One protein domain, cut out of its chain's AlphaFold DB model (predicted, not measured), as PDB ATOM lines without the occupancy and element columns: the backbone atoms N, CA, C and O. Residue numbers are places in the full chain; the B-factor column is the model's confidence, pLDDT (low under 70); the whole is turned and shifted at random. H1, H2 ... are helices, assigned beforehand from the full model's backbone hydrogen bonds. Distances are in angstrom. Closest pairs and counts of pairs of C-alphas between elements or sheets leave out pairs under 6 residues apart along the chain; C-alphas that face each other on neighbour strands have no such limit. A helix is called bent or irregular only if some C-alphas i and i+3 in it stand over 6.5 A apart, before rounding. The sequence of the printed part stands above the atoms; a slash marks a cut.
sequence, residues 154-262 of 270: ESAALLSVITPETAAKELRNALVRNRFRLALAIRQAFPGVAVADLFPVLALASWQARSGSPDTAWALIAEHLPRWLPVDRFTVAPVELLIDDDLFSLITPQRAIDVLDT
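What this domain is: This is residues 154 to 262 of the 270 residues of an uncharacterized protein of Labedaea rhizosphaerae (UniProt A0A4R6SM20). A close-packed helical hairpin, H4 and H5, stands in the middle, with a looser hairpin, H2 and H3, toward one end, where H3 crosses H4. H7 packs on H4 with the short H6 next to it, H8 lies beyond H5 at the other end, and the short H1 stays off by itself past the looser hairpin. The printed part has 109 residues with eight named helices, H1 to H8 in order, and no named strand: all helix. The whole is compact, with a radius of gyration of the C-alphas of 14.9 A and spans of 45 by 35 by 23 A.

How they stand to each other: Start at H1, residues 154 to 157, which touches no helix. Next comes H2, residues 164 to 177, which with residues 171 to 175 alone only just touches H3, residues 179 to 189, with 3 pairs of C-alphas within 8 A. Their closest C-alphas, of Leu 175 and Leu 182, are 7.0 A apart, and this hairpin has a shallow tilt of 29 degrees, opposite ways. The hub is H4, residues 198 to 210; its residues 200 to 204 alone touch H3, about perpendicular at 78 degrees, closest at the C-alphas of Ala 183 and Pro 200, 5.6 A. H4 forms a hairpin with H5, residues 214 to 227, at a shallow tilt of 9 degrees, opposite ways; look at the C-alphas of Ala 205 and Ala 217, the closest, 4.2 A apart. H7, residues 245 to 248, touches H4, closest at the C-alphas of Ser 206 and Leu 247, 5.3 A. H6, residues 240 to 243, and H7 touch only at the corner, closest at the C-alphas of Leu 242 and Phe 248, 4.7 A. H8, residues 253 to 261, is close to H5 but not clearly touching, closest at the C-alphas of Leu 225 and Val 259, 7.4 A. Helix packing is mostly aligned, but only just: 2 of 3 pairs are at a shallow tilt. Every O i to N i+4 pair is within hydrogen-bond range in H3, H4 and H8, against 7 of 10 in H2 and 8 of 10 in H5; H1, H6 and H7 are too short for such a pair.

Where its parts are: Find C-alpha 154 at (-8.032, -38.672, -41.377), where H1 begins. H2 measures 19.6 A from first to last C-alpha, H3 14.8 A and H4 18.2 A. H5, 20.7 A, begins at C-alpha 214 (15.151, -21.560, -29.323) and is irregular: C-alphas 223 and 226 are 7.4 A apart. After the four-residue H6 and H7, H8 runs 12.3 A to C-alpha 261 at (9.528, -1.394, -30.102).

The domain as a whole: The two C-alphas farthest apart, of Val 161 and Pro 253, are 44.8 A apart. The printed part has no cut. The link from H5 to H6, residues 228 to 239, is long. The mean pLDDT of the printed part is 74.4, and residues 154 to 197 are under 70.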
ATOM      1  N   GLU A 154      -7.574 -39.958 -40.801       39.28
ATOM      2  CA  GLU A 154      -8.032 -38.672 -41.377       39.28
ATOM      3  C   GLU A 154      -6.897 -37.703 -41.759       39.28
ATOM      4  O   GLU A 154      -7.103 -36.760 -42.522       39.28
ATOM      5  N   SER A 155      -5.666 -37.942 -41.297       40.62
ATOM      6  CA  SER A 155      -4.534 -37.040 -41.579       40.62
ATOM      7  C   SER A 155      -4.055 -37.085 -43.038       40.62
ATOM      8  O   SER A 155      -3.463 -36.118 -43.505       40.62
ATOM      9  N   ALA A 156      -4.319 -38.175 -43.766       38.94
ATOM     10  CA  ALA A 156      -3.922 -38.315 -45.170       38.94
ATOM     11  C   ALA A 156      -4.972 -37.762 -46.153       38.94
ATOM     12  O   ALA A 156      -4.613 -37.294 -47.230       38.94
ATOM     13  N   ALA A 157      -6.258 -37.771 -45.780       40.47
ATOM     14  CA  ALA A 157      -7.352 -37.280 -46.624       40.47
ATOM     15  C   ALA A 157      -7.488 -35.744 -46.599       40.47
ATOM     16  O   ALA A 157      -7.851 -35.139 -47.603       40.47
ATOM     17  N   LEU A 158      -7.128 -35.098 -45.484       38.72
ATOM     18  CA  LEU A 158      -7.125 -33.631 -45.362       38.72
ATOM     19  C   LEU A 158      -6.123 -32.940 -46.305       38.72
ATOM     20  O   LEU A 158      -6.304 -31.774 -46.629       38.72
ATOM     21  N   LEU A 159      -5.089 -33.649 -46.770       39.38
ATOM     22  CA  LEU A 159      -4.073 -33.106 -47.678       39.38
ATOM     23  C   LEU A 159      -4.426 -33.267 -49.167       39.38
ATOM     24  O   LEU A 159      -3.772 -32.650 -50.002       39.38
ATOM     25  N   SER A 160      -5.431 -34.075 -49.521       37.00
ATOM     26  CA  SER A 160      -5.727 -34.423 -50.920       37.00
ATOM     27  C   SER A 160      -6.920 -33.684 -51.539       37.00
ATOM     28  O   SER A 160      -7.157 -33.836 -52.736       37.00
ATOM     29  N   VAL A 161      -7.655 -32.861 -50.777       39.44
ATOM     30  CA  VAL A 161      -8.877 -32.172 -51.252       39.44
ATOM     31  C   VAL A 161      -8.898 -30.700 -50.828       39.44
ATOM     32  O   VAL A 161      -9.811 -30.239 -50.148       39.44
ATOM     33  N   ILE A 162      -7.873 -29.936 -51.208       41.41
ATOM     34  CA  ILE A 162      -7.837 -28.496 -50.934       41.41
ATOM     35  C   ILE A 162      -7.757 -27.729 -52.254       41.41
ATOM     36  O   ILE A 162      -6.687 -27.582 -52.840       41.41
ATOM     37  N   THR A 163      -8.899 -27.216 -52.718       49.22
ATOM     38  CA  THR A 163      -8.928 -26.057 -53.625       49.22
ATOM     39  C   THR A 163      -8.965 -24.772 -52.783       49.22
ATOM     40  O   THR A 163      -9.373 -24.830 -51.619       49.22
ATOM     41  N   PRO A 164      -8.566 -23.601 -53.323       47.31
ATOM     42  CA  PRO A 164      -8.490 -22.348 -52.557       47.31
ATOM     43  C   PRO A 164      -9.783 -21.965 -51.813       47.31
ATOM     44  O   PRO A 164      -9.730 -21.388 -50.732       47.31
ATOM     45  N   GLU A 165     -10.948 -22.330 -52.351       41.72
ATOM     46  CA  GLU A 165     -12.260 -21.968 -51.795       41.72
ATOM     47  C   GLU A 165     -12.756 -22.952 -50.724       41.72
ATOM     48  O   GLU A 165     -13.405 -22.546 -49.759       41.72
ATOM     49  N   THR A 166     -12.409 -24.242 -50.822       45.06
ATOM     50  CA  THR A 166     -12.702 -25.230 -49.761       45.06
ATOM     51  C   THR A 166     -11.677 -25.159 -48.627       45.06
ATOM     52  O   THR A 166     -12.012 -25.455 -47.477       45.06
ATOM     53  N   ALA A 167     -10.468 -24.668 -48.930       48.56
ATOM     54  CA  ALA A 167      -9.388 -24.441 -47.982       48.56
ATOM     55  C   ALA A 167      -9.837 -23.598 -46.799       48.56
ATOM     56  O   ALA A 167      -9.546 -23.980 -45.686       48.56
ATOM     57  N   ALA A 168     -10.573 -22.502 -46.998       46.09
ATOM     58  CA  ALA A 168     -10.905 -21.569 -45.918       46.09
ATOM     59  C   ALA A 168     -11.885 -22.146 -44.877       46.09
ATOM     60  O   ALA A 168     -11.764 -21.871 -43.679       46.09
ATOM     61  N   LYS A 169     -12.852 -22.962 -45.317       42.47
ATOM     62  CA  LYS A 169     -13.856 -23.583 -44.437       42.47
ATOM     63  C   LYS A 169     -13.280 -24.797 -43.705       42.47
ATOM     64  O   LYS A 169     -13.472 -24.926 -42.496       42.47
ATOM     65  N   GLU A 170     -12.517 -25.630 -44.408       44.62
ATOM     66  CA  GLU A 170     -11.821 -26.771 -43.807       44.62
ATOM     67  C   GLU A 170     -10.599 -26.333 -42.975       44.62
ATOM     68  O   GLU A 170     -10.363 -26.919 -41.923       44.62
ATOM     69  N   LEU A 171      -9.912 -25.226 -43.319       45.09
ATOM     70  CA  LEU A 171      -8.913 -24.552 -42.463       45.09
ATOM     71  C   LEU A 171      -9.539 -24.208 -41.127       45.09
ATOM     72  O   LEU A 171      -8.941 -24.481 -40.100       45.09
ATOM     73  N   ARG A 172     -10.732 -23.604 -41.125       43.06
ATOM     74  CA  ARG A 172     -11.396 -23.168 -39.892       43.06
ATOM     75  C   ARG A 172     -11.731 -24.360 -38.989       43.06
ATOM     76  O   ARG A 172     -11.513 -24.295 -37.784       43.06
ATOM     77  N   ASN A 173     -12.158 -25.477 -39.577       39.59
ATOM     78  CA  ASN A 173     -12.461 -26.721 -38.864       39.59
ATOM     79  C   ASN A 173     -11.207 -27.517 -38.434       39.59
ATOM     80  O   ASN A 173     -11.246 -28.228 -37.425       39.59
ATOM     81  N   ALA A 174     -10.096 -27.396 -39.167       43.97
ATOM     82  CA  ALA A 174      -8.800 -28.000 -38.850       43.97
ATOM     83  C   ALA A 174      -7.961 -27.147 -37.872       43.97
ATOM     84  O   ALA A 174      -7.197 -27.699 -37.080       43.97
ATOM     85  N   LEU A 175      -8.154 -25.820 -37.865       45.47
ATOM     86  CA  LEU A 175      -7.623 -24.854 -36.889       45.47
ATOM     87  C   LEU A 175      -8.153 -25.123 -35.482       45.47
ATOM     88  O   LEU A 175      -7.473 -24.831 -34.501       45.47
ATOM     89  N   VAL A 176      -9.356 -25.688 -35.392       44.16
ATOM     90  CA  VAL A 176      -9.895 -26.258 -34.160       44.16
ATOM     91  C   VAL A 176      -9.142 -27.558 -33.873       44.16
ATOM     92  O   VAL A 176      -8.546 -27.689 -32.827       44.16
ATOM     93  N   ARG A 177      -9.028 -28.506 -34.810       44.06
ATOM     94  CA  ARG A 177      -8.624 -29.887 -34.473       44.06
ATOM     95  C   ARG A 177      -7.127 -30.223 -34.390       44.06
ATOM     96  O   ARG A 177      -6.795 -31.218 -33.750       44.06
ATOM     97  N   ASN A 178      -6.217 -29.493 -35.041       55.69
ATOM     98  CA  ASN A 178      -4.790 -29.871 -35.075       55.69
ATOM     99  C   ASN A 178      -3.865 -28.726 -35.549       55.69
ATOM    100  O   ASN A 178      -3.206 -28.812 -36.590       55.69
ATOM    101  N   ARG A 179      -3.793 -27.638 -34.768       54.50
ATOM    102  CA  ARG A 179      -3.058 -26.396 -35.108       54.50
ATOM    103  C   ARG A 179      -1.593 -26.610 -35.523       54.50
ATOM    104  O   ARG A 179      -1.122 -25.942 -36.435       54.50
ATOM    105  N   PHE A 180      -0.901 -27.585 -34.927       50.03
ATOM    106  CA  PHE A 180       0.491 -27.923 -35.257       50.03
ATOM    107  C   PHE A 180       0.649 -28.569 -36.644       50.03
ATOM    108  O   PHE A 180       1.463 -28.123 -37.452       50.03
ATOM    109  N   ARG A 181      -0.158 -29.597 -36.953       51.28
ATOM    110  CA  ARG A 181      -0.120 -30.259 -38.270       51.28
ATOM    111  C   ARG A 181      -0.577 -29.322 -39.375       51.28
ATOM    112  O   ARG A 181      -0.047 -29.411 -40.471       51.28
ATOM    113  N   LEU A 182      -1.500 -28.408 -39.079       52.69
ATOM    114  CA  LEU A 182      -1.955 -27.407 -40.032       52.69
ATOM    115  C   LEU A 182      -0.909 -26.313 -40.276       52.69
ATOM    116  O   LEU A 182      -0.669 -25.991 -41.428       52.69
ATOM    117  N   ALA A 183      -0.240 -25.778 -39.249       52.38
ATOM    118  CA  ALA A 183       0.843 -24.808 -39.450       52.38
ATOM    119  C   ALA A 183       1.989 -25.408 -40.284       52.38
ATOM    120  O   ALA A 183       2.499 -24.774 -41.210       52.38
ATOM    121  N   LEU A 184       2.343 -26.669 -40.007       53.91
ATOM    122  CA  LEU A 184       3.337 -27.412 -40.776       53.91
ATOM    123  C   LEU A 184       2.850 -27.716 -42.204       53.91
ATOM    124  O   LEU A 184       3.596 -27.495 -43.154       53.91
ATOM    125  N   ALA A 185       1.599 -28.156 -42.369       57.59
ATOM    126  CA  ALA A 185       0.998 -28.440 -43.672       57.59
ATOM    127  C   ALA A 185       0.814 -27.178 -44.520       57.59
ATOM    128  O   ALA A 185       1.078 -27.231 -45.709       57.59
ATOM    129  N   ILE A 186       0.432 -26.036 -43.940       51.88
ATOM    130  CA  ILE A 186       0.333 -24.751 -44.645       51.88
ATOM    131  C   ILE A 186       1.717 -24.330 -45.136       51.88
ATOM    132  O   ILE A 186       1.875 -24.008 -46.310       51.88
ATOM    133  N   ARG A 187       2.742 -24.408 -44.277       55.06
ATOM    134  CA  ARG A 187       4.120 -24.080 -44.661       55.06
ATOM    135  C   ARG A 187       4.669 -25.012 -45.748       55.06
ATOM    136  O   ARG A 187       5.401 -24.555 -46.620       55.06
ATOM    137  N   GLN A 188       4.343 -26.304 -45.687       59.75
ATOM    138  CA  GLN A 188       4.799 -27.304 -46.659       59.75
ATOM    139  C   GLN A 188       4.021 -27.258 -47.981       59.75
ATOM    140  O   GLN A 188       4.625 -27.387 -49.041       59.75
ATOM    141  N   ALA A 189       2.699 -27.079 -47.929       49.41
ATOM    142  CA  ALA A 189       1.824 -27.054 -49.101       49.41
ATOM    143  C   ALA A 189       1.861 -25.706 -49.831       49.41
ATOM    144  O   ALA A 189       1.632 -25.658 -51.037       49.41
ATOM    145  N   PHE A 190       2.175 -24.621 -49.121       43.69
ATOM    146  CA  PHE A 190       2.185 -23.274 -49.672       43.69
ATOM    147  C   PHE A 190       3.470 -22.517 -49.306       43.69
ATOM    148  O   PHE A 190       3.428 -21.560 -48.523       43.69
ATOM    149  N   PRO A 191       4.629 -22.905 -49.872       46.91
ATOM    150  CA  PRO A 191       5.847 -22.116 -49.735       46.91
ATOM    151  C   PRO A 191       5.605 -20.715 -50.324       46.91
ATOM    152  O   PRO A 191       5.498 -20.552 -51.536       46.91
ATOM    153  N   GLY A 192       5.464 -19.710 -49.453       45.31
ATOM    154  CA  GLY A 192       5.204 -18.315 -49.829       45.31
ATOM    155  C   GLY A 192       3.823 -17.764 -49.454       45.31
ATOM    156  O   GLY A 192       3.611 -16.563 -49.602       45.31
ATOM    157  N   VAL A 193       2.894 -18.576 -48.927       43.16
ATOM    158  CA  VAL A 193       1.677 -18.024 -48.304       43.16
ATOM    159  C   VAL A 193       2.064 -17.439 -46.955       43.16
ATOM    160  O   VAL A 193       2.426 -18.163 -46.027       43.16
ATOM    161  N   ALA A 194       2.002 -16.111 -46.860       52.31
ATOM    162  CA  ALA A 194       2.127 -15.412 -45.595       52.31
ATOM    163  C   ALA A 194       1.023 -15.920 -44.663       52.31
ATOM    164  O   ALA A 194      -0.166 -15.732 -44.928       52.31
ATOM    165  N   VAL A 195       1.410 -16.594 -43.580       53.00
ATOM    166  CA  VAL A 195       0.482 -16.854 -42.484       53.00
ATOM    167  C   VAL A 195       0.177 -15.483 -41.890       53.00
ATOM    168  O   VAL A 195       1.032 -14.877 -41.252       53.00
ATOM    169  N   ALA A 196      -1.004 -14.953 -42.202       57.38
ATOM    170  CA  ALA A 196      -1.404 -13.608 -41.793       57.38
ATOM    171  C   ALA A 196      -1.622 -13.490 -40.274       57.38
ATOM    172  O   ALA A 196      -1.670 -12.389 -39.746       57.38
ATOM    173  N   ASP A 197      -1.757 -14.623 -39.584       68.06
ATOM    174  CA  ASP A 197      -2.004 -14.695 -38.150       68.06
ATOM    175  C   ASP A 197      -0.731 -15.139 -37.411       68.06
ATOM    176  O   ASP A 197      -0.072 -16.109 -37.801       68.06
ATOM    177  N   LEU A 198      -0.383 -14.446 -36.324       78.88
ATOM    178  CA  LEU A 198       0.735 -14.831 -35.467       78.88
ATOM    179  C   LEU A 198       0.427 -16.136 -34.712       78.88
ATOM    180  O   LEU A 198       1.347 -16.860 -34.350       78.88
ATOM    181  N   PHE A 199      -0.836 -16.501 -34.486       79.81
ATOM    182  CA  PHE A 199      -1.166 -17.634 -33.617       79.81
ATOM    183  C   PHE A 199      -0.603 -18.993 -34.099       79.81
ATOM    184  O   PHE A 199       0.038 -19.693 -33.306       79.81
ATOM    185  N   PRO A 200      -0.733 -19.396 -35.384       79.88
ATOM    186  CA  PRO A 200      -0.062 -20.596 -35.893       79.88
ATOM    187  C   PRO A 200       1.470 -20.496 -35.831       79.88
ATOM    188  O   PRO A 200       2.145 -21.511 -35.638       79.88
ATOM    189  N   VAL A 201       2.017 -19.281 -35.963       86.50
ATOM    190  CA  VAL A 201       3.452 -19.011 -35.823       86.50
ATOM    191  C   VAL A 201       3.913 -19.263 -34.388       86.50
ATOM    192  O   VAL A 201       4.908 -19.961 -34.196       86.50
ATOM    193  N   LEU A 202       3.166 -18.797 -33.383       89.69
ATOM    194  CA  LEU A 202       3.471 -19.039 -31.969       89.69
ATOM    195  C   LEU A 202       3.423 -20.525 -31.617       89.69
ATOM    196  O   LEU A 202       4.301 -21.014 -30.913       89.69
ATOM    197  N   ALA A 203       2.456 -21.272 -32.153       84.75
ATOM    198  CA  ALA A 203       2.392 -22.717 -31.944       84.75
ATOM    199  C   ALA A 203       3.624 -23.442 -32.526       84.75
ATOM    200  O   ALA A 203       4.178 -24.343 -31.887       84.75
ATOM    201  N   LEU A 204       4.079 -23.041 -33.721       83.19
ATOM    202  CA  LEU A 204       5.298 -23.581 -34.326       83.19
ATOM    203  C   LEU A 204       6.553 -23.166 -33.543       83.19
ATOM    204  O   LEU A 204       7.429 -24.000 -33.322       83.19
ATOM    205  N   ALA A 205       6.633 -21.913 -33.092       89.06
ATOM    206  CA  ALA A 205       7.744 -21.412 -32.290       89.06
ATOM    207  C   ALA A 205       7.835 -22.114 -30.925       89.06
ATOM    208  O   ALA A 205       8.918 -22.553 -30.548       89.06
ATOM    209  N   SER A 206       6.709 -22.327 -30.236       87.75
ATOM    210  CA  SER A 206       6.639 -23.084 -28.976       87.75
ATOM    211  C   SER A 206       7.166 -24.512 -29.173       87.75
ATOM    212  O   SER A 206       8.000 -24.997 -28.410       87.75
ATOM    213  N   TRP A 207       6.783 -25.177 -30.271       86.88
ATOM    214  CA  TRP A 207       7.336 -26.493 -30.607       86.88
ATOM    215  C   TRP A 207       8.844 -26.465 -30.902       86.88
ATOM    216  O   TRP A 207       9.562 -27.352 -30.435       86.88
ATOM    217  N   GLN A 208       9.333 -25.471 -31.651       84.50
ATOM    218  CA  GLN A 208      10.765 -25.315 -31.929       84.50
ATOM    219  C   GLN A 208      11.561 -25.095 -30.634       84.50
ATOM    220  O   GLN A 208      12.596 -25.731 -30.438       84.50
ATOM    221  N   ALA A 209      11.051 -24.259 -29.726       90.44
ATOM    222  CA  ALA A 209      11.646 -24.013 -28.416       90.44
ATOM    223  C   ALA A 209      11.741 -25.307 -27.595       90.44
ATOM    224  O   ALA A 209      12.840 -25.691 -27.191       90.44
ATOM    225  N   ARG A 210      10.632 -26.054 -27.464       87.50
ATOM    226  CA  ARG A 210      10.609 -27.373 -26.797       87.50
ATOM    227  C   ARG A 210      11.569 -28.384 -27.400       87.50
ATOM    228  O   ARG A 210      12.104 -29.228 -26.690       87.50
ATOM    229  N   SER A 211      11.760 -28.321 -28.713       85.81
ATOM    230  CA  SER A 211      12.619 -29.247 -29.454       85.81
ATOM    231  C   SER A 211      14.101 -28.854 -29.397       85.81
ATOM    232  O   SER A 211      14.911 -29.426 -30.123       85.81
ATOM    233  N   GLY A 212      14.474 -27.880 -28.559       90.25
ATOM    234  CA  GLY A 212      15.858 -27.441 -28.380       90.25
ATOM    235  C   GLY A 212      16.361 -26.507 -29.479       90.25
ATOM    236  O   GLY A 212      17.568 -26.392 -29.669       90.25
ATOM    237  N   SER A 213      15.460 -25.836 -30.204       94.75
ATOM    238  CA  SER A 213      15.782 -24.863 -31.261       94.75
ATOM    239  C   SER A 213      15.278 -23.443 -30.930       94.75
ATOM    240  O   SER A 213      14.508 -22.870 -31.708       94.75
ATOM    241  N   PRO A 214      15.683 -22.843 -29.789       96.19
ATOM    242  CA  PRO A 214      15.151 -21.560 -29.323       96.19
ATOM    243  C   PRO A 214      15.482 -20.380 -30.248       96.19
ATOM    244  O   PRO A 214      14.657 -19.483 -30.412       96.19
ATOM    245  N   ASP A 215      16.644 -20.379 -30.905       96.81
ATOM    246  CA  ASP A 215      17.009 -19.303 -31.838       96.81
ATOM    247  C   ASP A 215      16.163 -19.344 -33.113       96.81
ATOM    248  O   ASP A 215      15.690 -18.309 -33.578       96.81
ATOM    249  N   THR A 216      15.887 -20.544 -33.632       93.25
ATOM    250  CA  THR A 216      14.951 -20.743 -34.747       93.25
ATOM    251  C   THR A 216      13.535 -20.319 -34.363       93.25
ATOM    252  O   THR A 216      12.844 -19.688 -35.161       93.25
ATOM    253  N   ALA A 217      13.098 -20.650 -33.141       93.06
ATOM    254  CA  ALA A 217      11.800 -20.238 -32.616       93.06
ATOM    255  C   ALA A 217      11.681 -18.709 -32.552       93.06
ATOM    256  O   ALA A 217      10.701 -18.146 -33.038       93.06
ATOM    257  N   TRP A 218      12.698 -18.033 -32.010       97.75
ATOM    258  CA  TRP A 218      12.716 -16.576 -31.923       97.75
ATOM    259  C   TRP A 218      12.782 -15.901 -33.293       97.75
ATOM    260  O   TRP A 218      12.013 -14.978 -33.538       97.75
ATOM    261  N   ALA A 219      13.650 -16.364 -34.198       96.12
ATOM    262  CA  ALA A 219      13.750 -15.808 -35.546       96.12
ATOM    263  C   ALA A 219      12.396 -15.847 -36.272       96.12
ATOM    264  O   ALA A 219      12.001 -14.870 -36.903       96.12
ATOM    265  N   LEU A 220      11.655 -16.948 -36.104       92.94
ATOM    266  CA  LEU A 220      10.311 -17.095 -36.647       92.94
ATOM    267  C   LEU A 220       9.325 -16.072 -36.048       92.94
ATOM    268  O   LEU A 220       8.558 -15.468 -36.799       92.94
ATOM    269  N   ILE A 221       9.344 -15.870 -34.726       95.25
ATOM    270  CA  ILE A 221       8.504 -14.867 -34.045       95.25
ATOM    271  C   ILE A 221       8.849 -13.464 -34.548       95.25
ATOM    272  O   ILE A 221       7.958 -12.745 -34.984       95.25
ATOM    273  N   ALA A 222      10.131 -13.092 -34.523       96.31
ATOM    274  CA  ALA A 222      10.606 -11.763 -34.892       96.31
ATOM    275  C   ALA A 222      10.247 -11.396 -36.342       96.31
ATOM    276  O   ALA A 222       9.808 -10.278 -36.600       96.31
ATOM    277  N   GLU A 223      10.360 -12.347 -37.274       94.06
ATOM    278  CA  GLU A 223       9.967 -12.163 -38.678       94.06
ATOM    279  C   GLU A 223       8.473 -11.828 -38.837       94.06
ATOM    280  O   GLU A 223       8.095 -11.051 -39.714       94.06
ATOM    281  N   HIS A 224       7.615 -12.404 -37.991       93.12
ATOM    282  CA  HIS A 224       6.159 -12.277 -38.105       93.12
ATOM    283  C   HIS A 224       5.566 -11.230 -37.166       93.12
ATOM    284  O   HIS A 224       4.394 -10.879 -37.297       93.12
ATOM    285  N   LEU A 225       6.360 -10.707 -36.237       94.00
ATOM    286  CA  LEU A 225       5.892  -9.792 -35.215       94.00
ATOM    287  C   LEU A 225       5.258  -8.503 -35.767       94.00
ATOM    288  O   LEU A 225       4.202  -8.131 -35.253       94.00
ATOM    289  N   PRO A 226       5.786  -7.861 -36.833       94.00
ATOM    290  CA  PRO A 226       5.128  -6.706 -37.448       94.00
ATOM    291  C   PRO A 226       3.712  -6.998 -37.960       94.00
ATOM    292  O   PRO A 226       2.903  -6.086 -38.051       94.00
ATOM    293  N   ARG A 227       3.384  -8.258 -38.263       88.38
ATOM    294  CA  ARG A 227       2.072  -8.675 -38.788       88.38
ATOM    295  C   ARG A 227       1.094  -9.107 -37.700       88.38
ATOM    296  O   ARG A 227      -0.013  -9.535 -38.010       88.38
ATOM    297  N   TRP A 228       1.496  -9.056 -36.431       90.19
ATOM    298  CA  TRP A 228       0.593  -9.396 -35.341       90.19
ATOM    299  C   TRP A 228      -0.591  -8.432 -35.307       90.19
ATOM    300  O   TRP A 228      -0.410  -7.218 -35.193       90.19
ATOM    301  N   LEU A 229      -1.794  -8.999 -35.358       85.00
ATOM    302  CA  LEU A 229      -3.037  -8.262 -35.208       85.00
ATOM    303  C   LEU A 229      -3.568  -8.436 -33.783       85.00
ATOM    304  O   LEU A 229      -3.614  -9.563 -33.281       85.00
ATOM    305  N   PRO A 230      -3.996  -7.346 -33.132       87.06
ATOM    306  CA  PRO A 230      -4.575  -7.439 -31.809       87.06
ATOM    307  C   PRO A 230      -5.935  -8.151 -31.875       87.06
ATOM    308  O   PRO A 230      -6.740  -7.903 -32.772       87.06
ATOM    309  N   VAL A 231      -6.205  -9.028 -30.904       82.25
ATOM    310  CA  VAL A 231      -7.508  -9.712 -30.775       82.25
ATOM    311  C   VAL A 231      -8.646  -8.757 -30.405       82.25
ATOM    312  O   VAL A 231      -9.813  -9.097 -30.582       82.25
ATOM    313  N   ASP A 232      -8.306  -7.581 -29.873       87.50
ATOM    314  CA  ASP A 232      -9.230  -6.516 -29.511       87.50
ATOM    315  C   ASP A 232      -8.539  -5.142 -29.591       87.50
ATOM    316  O   ASP A 232      -7.322  -5.027 -29.473       87.50
ATOM    317  N   ARG A 233      -9.306  -4.060 -29.755       90.06
ATOM    318  CA  ARG A 233      -8.764  -2.701 -29.921       90.06
ATOM    319  C   ARG A 233      -7.912  -2.215 -28.743       90.06
ATOM    320  O   ARG A 233      -7.094  -1.315 -28.961       90.06
ATOM    321  N   PHE A 234      -8.049  -2.809 -27.556       93.12
ATOM    322  CA  PHE A 234      -7.281  -2.451 -26.364       93.12
ATOM    323  C   PHE A 234      -6.077  -3.354 -26.074       93.12
ATOM    324  O   PHE A 234      -5.317  -3.032 -25.168       93.12
ATOM    325  N   THR A 235      -5.848  -4.425 -26.840       93.25
ATOM    326  CA  THR A 235      -4.614  -5.212 -26.700       93.25
ATOM    327  C   THR A 235      -3.489  -4.598 -27.522       93.25
ATOM    328  O   THR A 235      -3.675  -4.124 -28.647       93.25
ATOM    329  N   VAL A 236      -2.298  -4.565 -26.950       96.44
ATOM    330  CA  VAL A 236      -1.134  -3.857 -27.482       96.44
ATOM    331  C   VAL A 236       0.072  -4.763 -27.696       96.44
ATOM    332  O   VAL A 236       0.965  -4.388 -28.455       96.44
ATOM    333  N   ALA A 237       0.093  -5.959 -27.102       96.06
ATOM    334  CA  ALA A 237       1.178  -6.913 -27.285       96.06
ATOM    335  C   ALA A 237       0.701  -8.384 -27.359       96.06
ATOM    336  O   ALA A 237      -0.327  -8.737 -26.782       96.06
ATOM    337  N   PRO A 238       1.454  -9.272 -28.045       95.56
ATOM    338  CA  PRO A 238       1.161 -10.708 -28.126       95.56
ATOM    339  C   PRO A 238       1.531 -11.424 -26.820       95.56
ATOM    340  O   PRO A 238       2.583 -12.059 -26.707       95.56
ATOM    341  N   VAL A 239       0.693 -11.291 -25.798       96.25
ATOM    342  CA  VAL A 239       0.956 -11.831 -24.453       96.25
ATOM    343  C   VAL A 239       0.978 -13.352 -24.377       96.25
ATOM    344  O   VAL A 239       1.500 -13.914 -23.418       96.25
ATOM    345  N   GLU A 240       0.531 -14.036 -25.421       94.44
ATOM    346  CA  GLU A 240       0.759 -15.462 -25.636       94.44
ATOM    347  C   GLU A 240       2.246 -15.844 -25.531       94.44
ATOM    348  O   GLU A 240       2.563 -16.934 -25.054       94.44
ATOM    349  N   LEU A 241       3.157 -14.931 -25.902       96.94
ATOM    350  CA  LEU A 241       4.607 -15.091 -25.732       96.94
ATOM    351  C   LEU A 241       5.043 -15.198 -24.266       96.94
ATOM    352  O   LEU A 241       6.101 -15.756 -23.990       96.94
ATOM    353  N   LEU A 242       4.266 -14.630 -23.344       97.81
ATOM    354  CA  LEU A 242       4.560 -14.614 -21.912       97.81
ATOM    355  C   LEU A 242       3.794 -15.696 -21.146       97.81
ATOM    356  O   LEU A 242       4.193 -16.084 -20.048       97.81
ATOM    357  N   ILE A 243       2.690 -16.184 -21.710       95.44
ATOM    358  CA  ILE A 243       1.836 -17.185 -21.069       95.44
ATOM    359  C   ILE A 243       2.371 -18.593 -21.320       95.44
ATOM    360  O   ILE A 243       2.501 -19.345 -20.365       95.44
ATOM    361  N   ASP A 244       2.720 -18.965 -22.550       95.38
ATOM    362  CA  ASP A 244       3.265 -20.300 -22.841       95.38
ATOM    363  C   ASP A 244       4.681 -20.451 -22.269       95.38
ATOM    364  O   ASP A 244       5.547 -19.641 -22.580       95.38
ATOM    365  N   ASP A 245       4.933 -21.468 -21.440       95.44
ATOM    366  CA  ASP A 245       6.232 -21.683 -20.781       95.44
ATOM    367  C   ASP A 245       7.400 -21.741 -21.774       95.44
ATOM    368  O   ASP A 245       8.480 -21.199 -21.517       95.44
ATOM    369  N   ASP A 246       7.193 -22.402 -22.914       94.81
ATOM    370  CA  ASP A 246       8.253 -22.624 -23.888       94.81
ATOM    371  C   ASP A 246       8.569 -21.335 -24.646       94.81
ATOM    372  O   ASP A 246       9.741 -21.031 -24.867       94.81
ATOM    373  N   LEU A 247       7.548 -20.537 -24.976       96.62
ATOM    374  CA  LEU A 247       7.734 -19.198 -25.544       96.62
ATOM    375  C   LEU A 247       8.312 -18.216 -24.526       96.62
ATOM    376  O   LEU A 247       9.218 -17.463 -24.875       96.62
ATOM    377  N   PHE A 248       7.856 -18.260 -23.276       97.88
ATOM    378  CA  PHE A 248       8.319 -17.373 -22.213       97.88
ATOM    379  C   PHE A 248       9.822 -17.528 -21.983       97.88
ATOM    380  O   PHE A 248      10.532 -16.535 -21.843       97.88
ATOM    381  N   SER A 249      10.336 -18.761 -22.065       97.12
ATOM    382  CA  SER A 249      11.777 -19.034 -21.991       97.12
ATOM    383  C   SER A 249      12.599 -18.350 -23.096       97.12
ATOM    384  O   SER A 249      13.803 -18.137 -22.933       97.12
ATOM    385  N   LEU A 250      11.966 -17.973 -24.215       98.00
ATOM    386  CA  LEU A 250      12.601 -17.223 -25.295       98.00
ATOM    387  C   LEU A 250      12.670 -15.724 -24.998       98.00
ATOM    388  O   LEU A 250      13.477 -15.043 -25.631       98.00
ATOM    389  N   ILE A 251      11.836 -15.192 -24.104       98.31
ATOM    390  CA  ILE A 251      11.691 -13.752 -23.888       98.31
ATOM    391  C   ILE A 251      12.746 -13.259 -22.895       98.31
ATOM    392  O   ILE A 251      12.563 -13.248 -21.682       98.31
ATOM    393  N   THR A 252      13.879 -12.816 -23.436       98.12
ATOM    394  CA  THR A 252      14.880 -12.051 -22.680       98.12
ATOM    395  C   THR A 252      14.426 -10.596 -22.502       98.12
ATOM    396  O   THR A 252      13.579 -10.134 -23.270       98.12
ATOM    397  N   PRO A 253      15.023  -9.818 -21.576       98.06
ATOM    398  CA  PRO A 253      14.704  -8.395 -21.442       98.06
ATOM    399  C   PRO A 253      14.852  -7.607 -22.750       98.06
ATOM    400  O   PRO A 253      14.008  -6.776 -23.070       98.06
ATOM    401  N   GLN A 254      15.887  -7.904 -23.547       98.19
ATOM    402  CA  GLN A 254      16.068  -7.265 -24.852       98.19
ATOM    403  C   GLN A 254      14.969  -7.679 -25.832       98.19
ATOM    404  O   GLN A 254      14.368  -6.817 -26.455       98.19
ATOM    405  N   ARG A 255      14.651  -8.976 -25.922       98.38
ATOM    406  CA  ARG A 255      13.588  -9.468 -26.810       98.38
ATOM    407  C   ARG A 255      12.224  -8.898 -26.433       98.38
ATOM    408  O   ARG A 255      11.424  -8.618 -27.314       98.38
ATOM    409  N   ALA A 256      11.966  -8.683 -25.145       98.44
ATOM    410  CA  ALA A 256      10.757  -8.016 -24.688       98.44
ATOM    411  C   ALA A 256      10.684  -6.555 -25.161       98.44
ATOM    412  O   ALA A 256       9.642  -6.124 -25.648       98.44
ATOM    413  N   ILE A 257      11.798  -5.818 -25.087       98.19
ATOM    414  CA  ILE A 257      11.902  -4.468 -25.659       98.19
ATOM    415  C   ILE A 257      11.698  -4.518 -27.173       98.19
ATOM    416  O   ILE A 257      10.894  -3.748 -27.682       98.19
ATOM    417  N   ASP A 258      12.342  -5.450 -27.878       98.19
ATOM    418  CA  ASP A 258      12.174  -5.623 -29.324       98.19
ATOM    419  C   ASP A 258      10.699  -5.880 -29.673       98.19
ATOM    420  O   ASP A 258      10.192  -5.353 -30.669       98.19
ATOM    421  N   VAL A 259       9.976  -6.637 -28.833       97.75
ATOM    422  CA  VAL A 259       8.540  -6.853 -29.017       97.75
ATOM    423  C   VAL A 259       7.760  -5.552 -28.933       97.75
ATOM    424  O   VAL A 259       6.925  -5.305 -29.807       97.75
ATOM    425  N   LEU A 260       8.014  -4.735 -27.915       97.75
ATOM    426  CA  LEU A 260       7.307  -3.471 -27.714       97.75
ATOM    427  C   LEU A 260       7.718  -2.383 -28.722       97.75
ATOM    428  O   LEU A 260       6.889  -1.561 -29.097       97.75
ATOM    429  N   ASP A 261       8.973  -2.389 -29.174       97.50
ATOM    430  CA  ASP A 261       9.528  -1.394 -30.102       97.50
ATOM    431  C   ASP A 261       9.188  -1.698 -31.568       97.50
ATOM    432  O   ASP A 261       9.229  -0.798 -32.405       97.50
ATOM    433  N   THR A 262       8.834  -2.941 -31.901       97.12
ATOM    434  CA  THR A 262       8.452  -3.312 -33.268       97.12
ATOM    435  C   THR A 262       7.098  -2.674 -33.636       97.12
ATOM    436  O   THR A 262       6.086  -2.978 -33.006       97.12
TER     437      THR A 262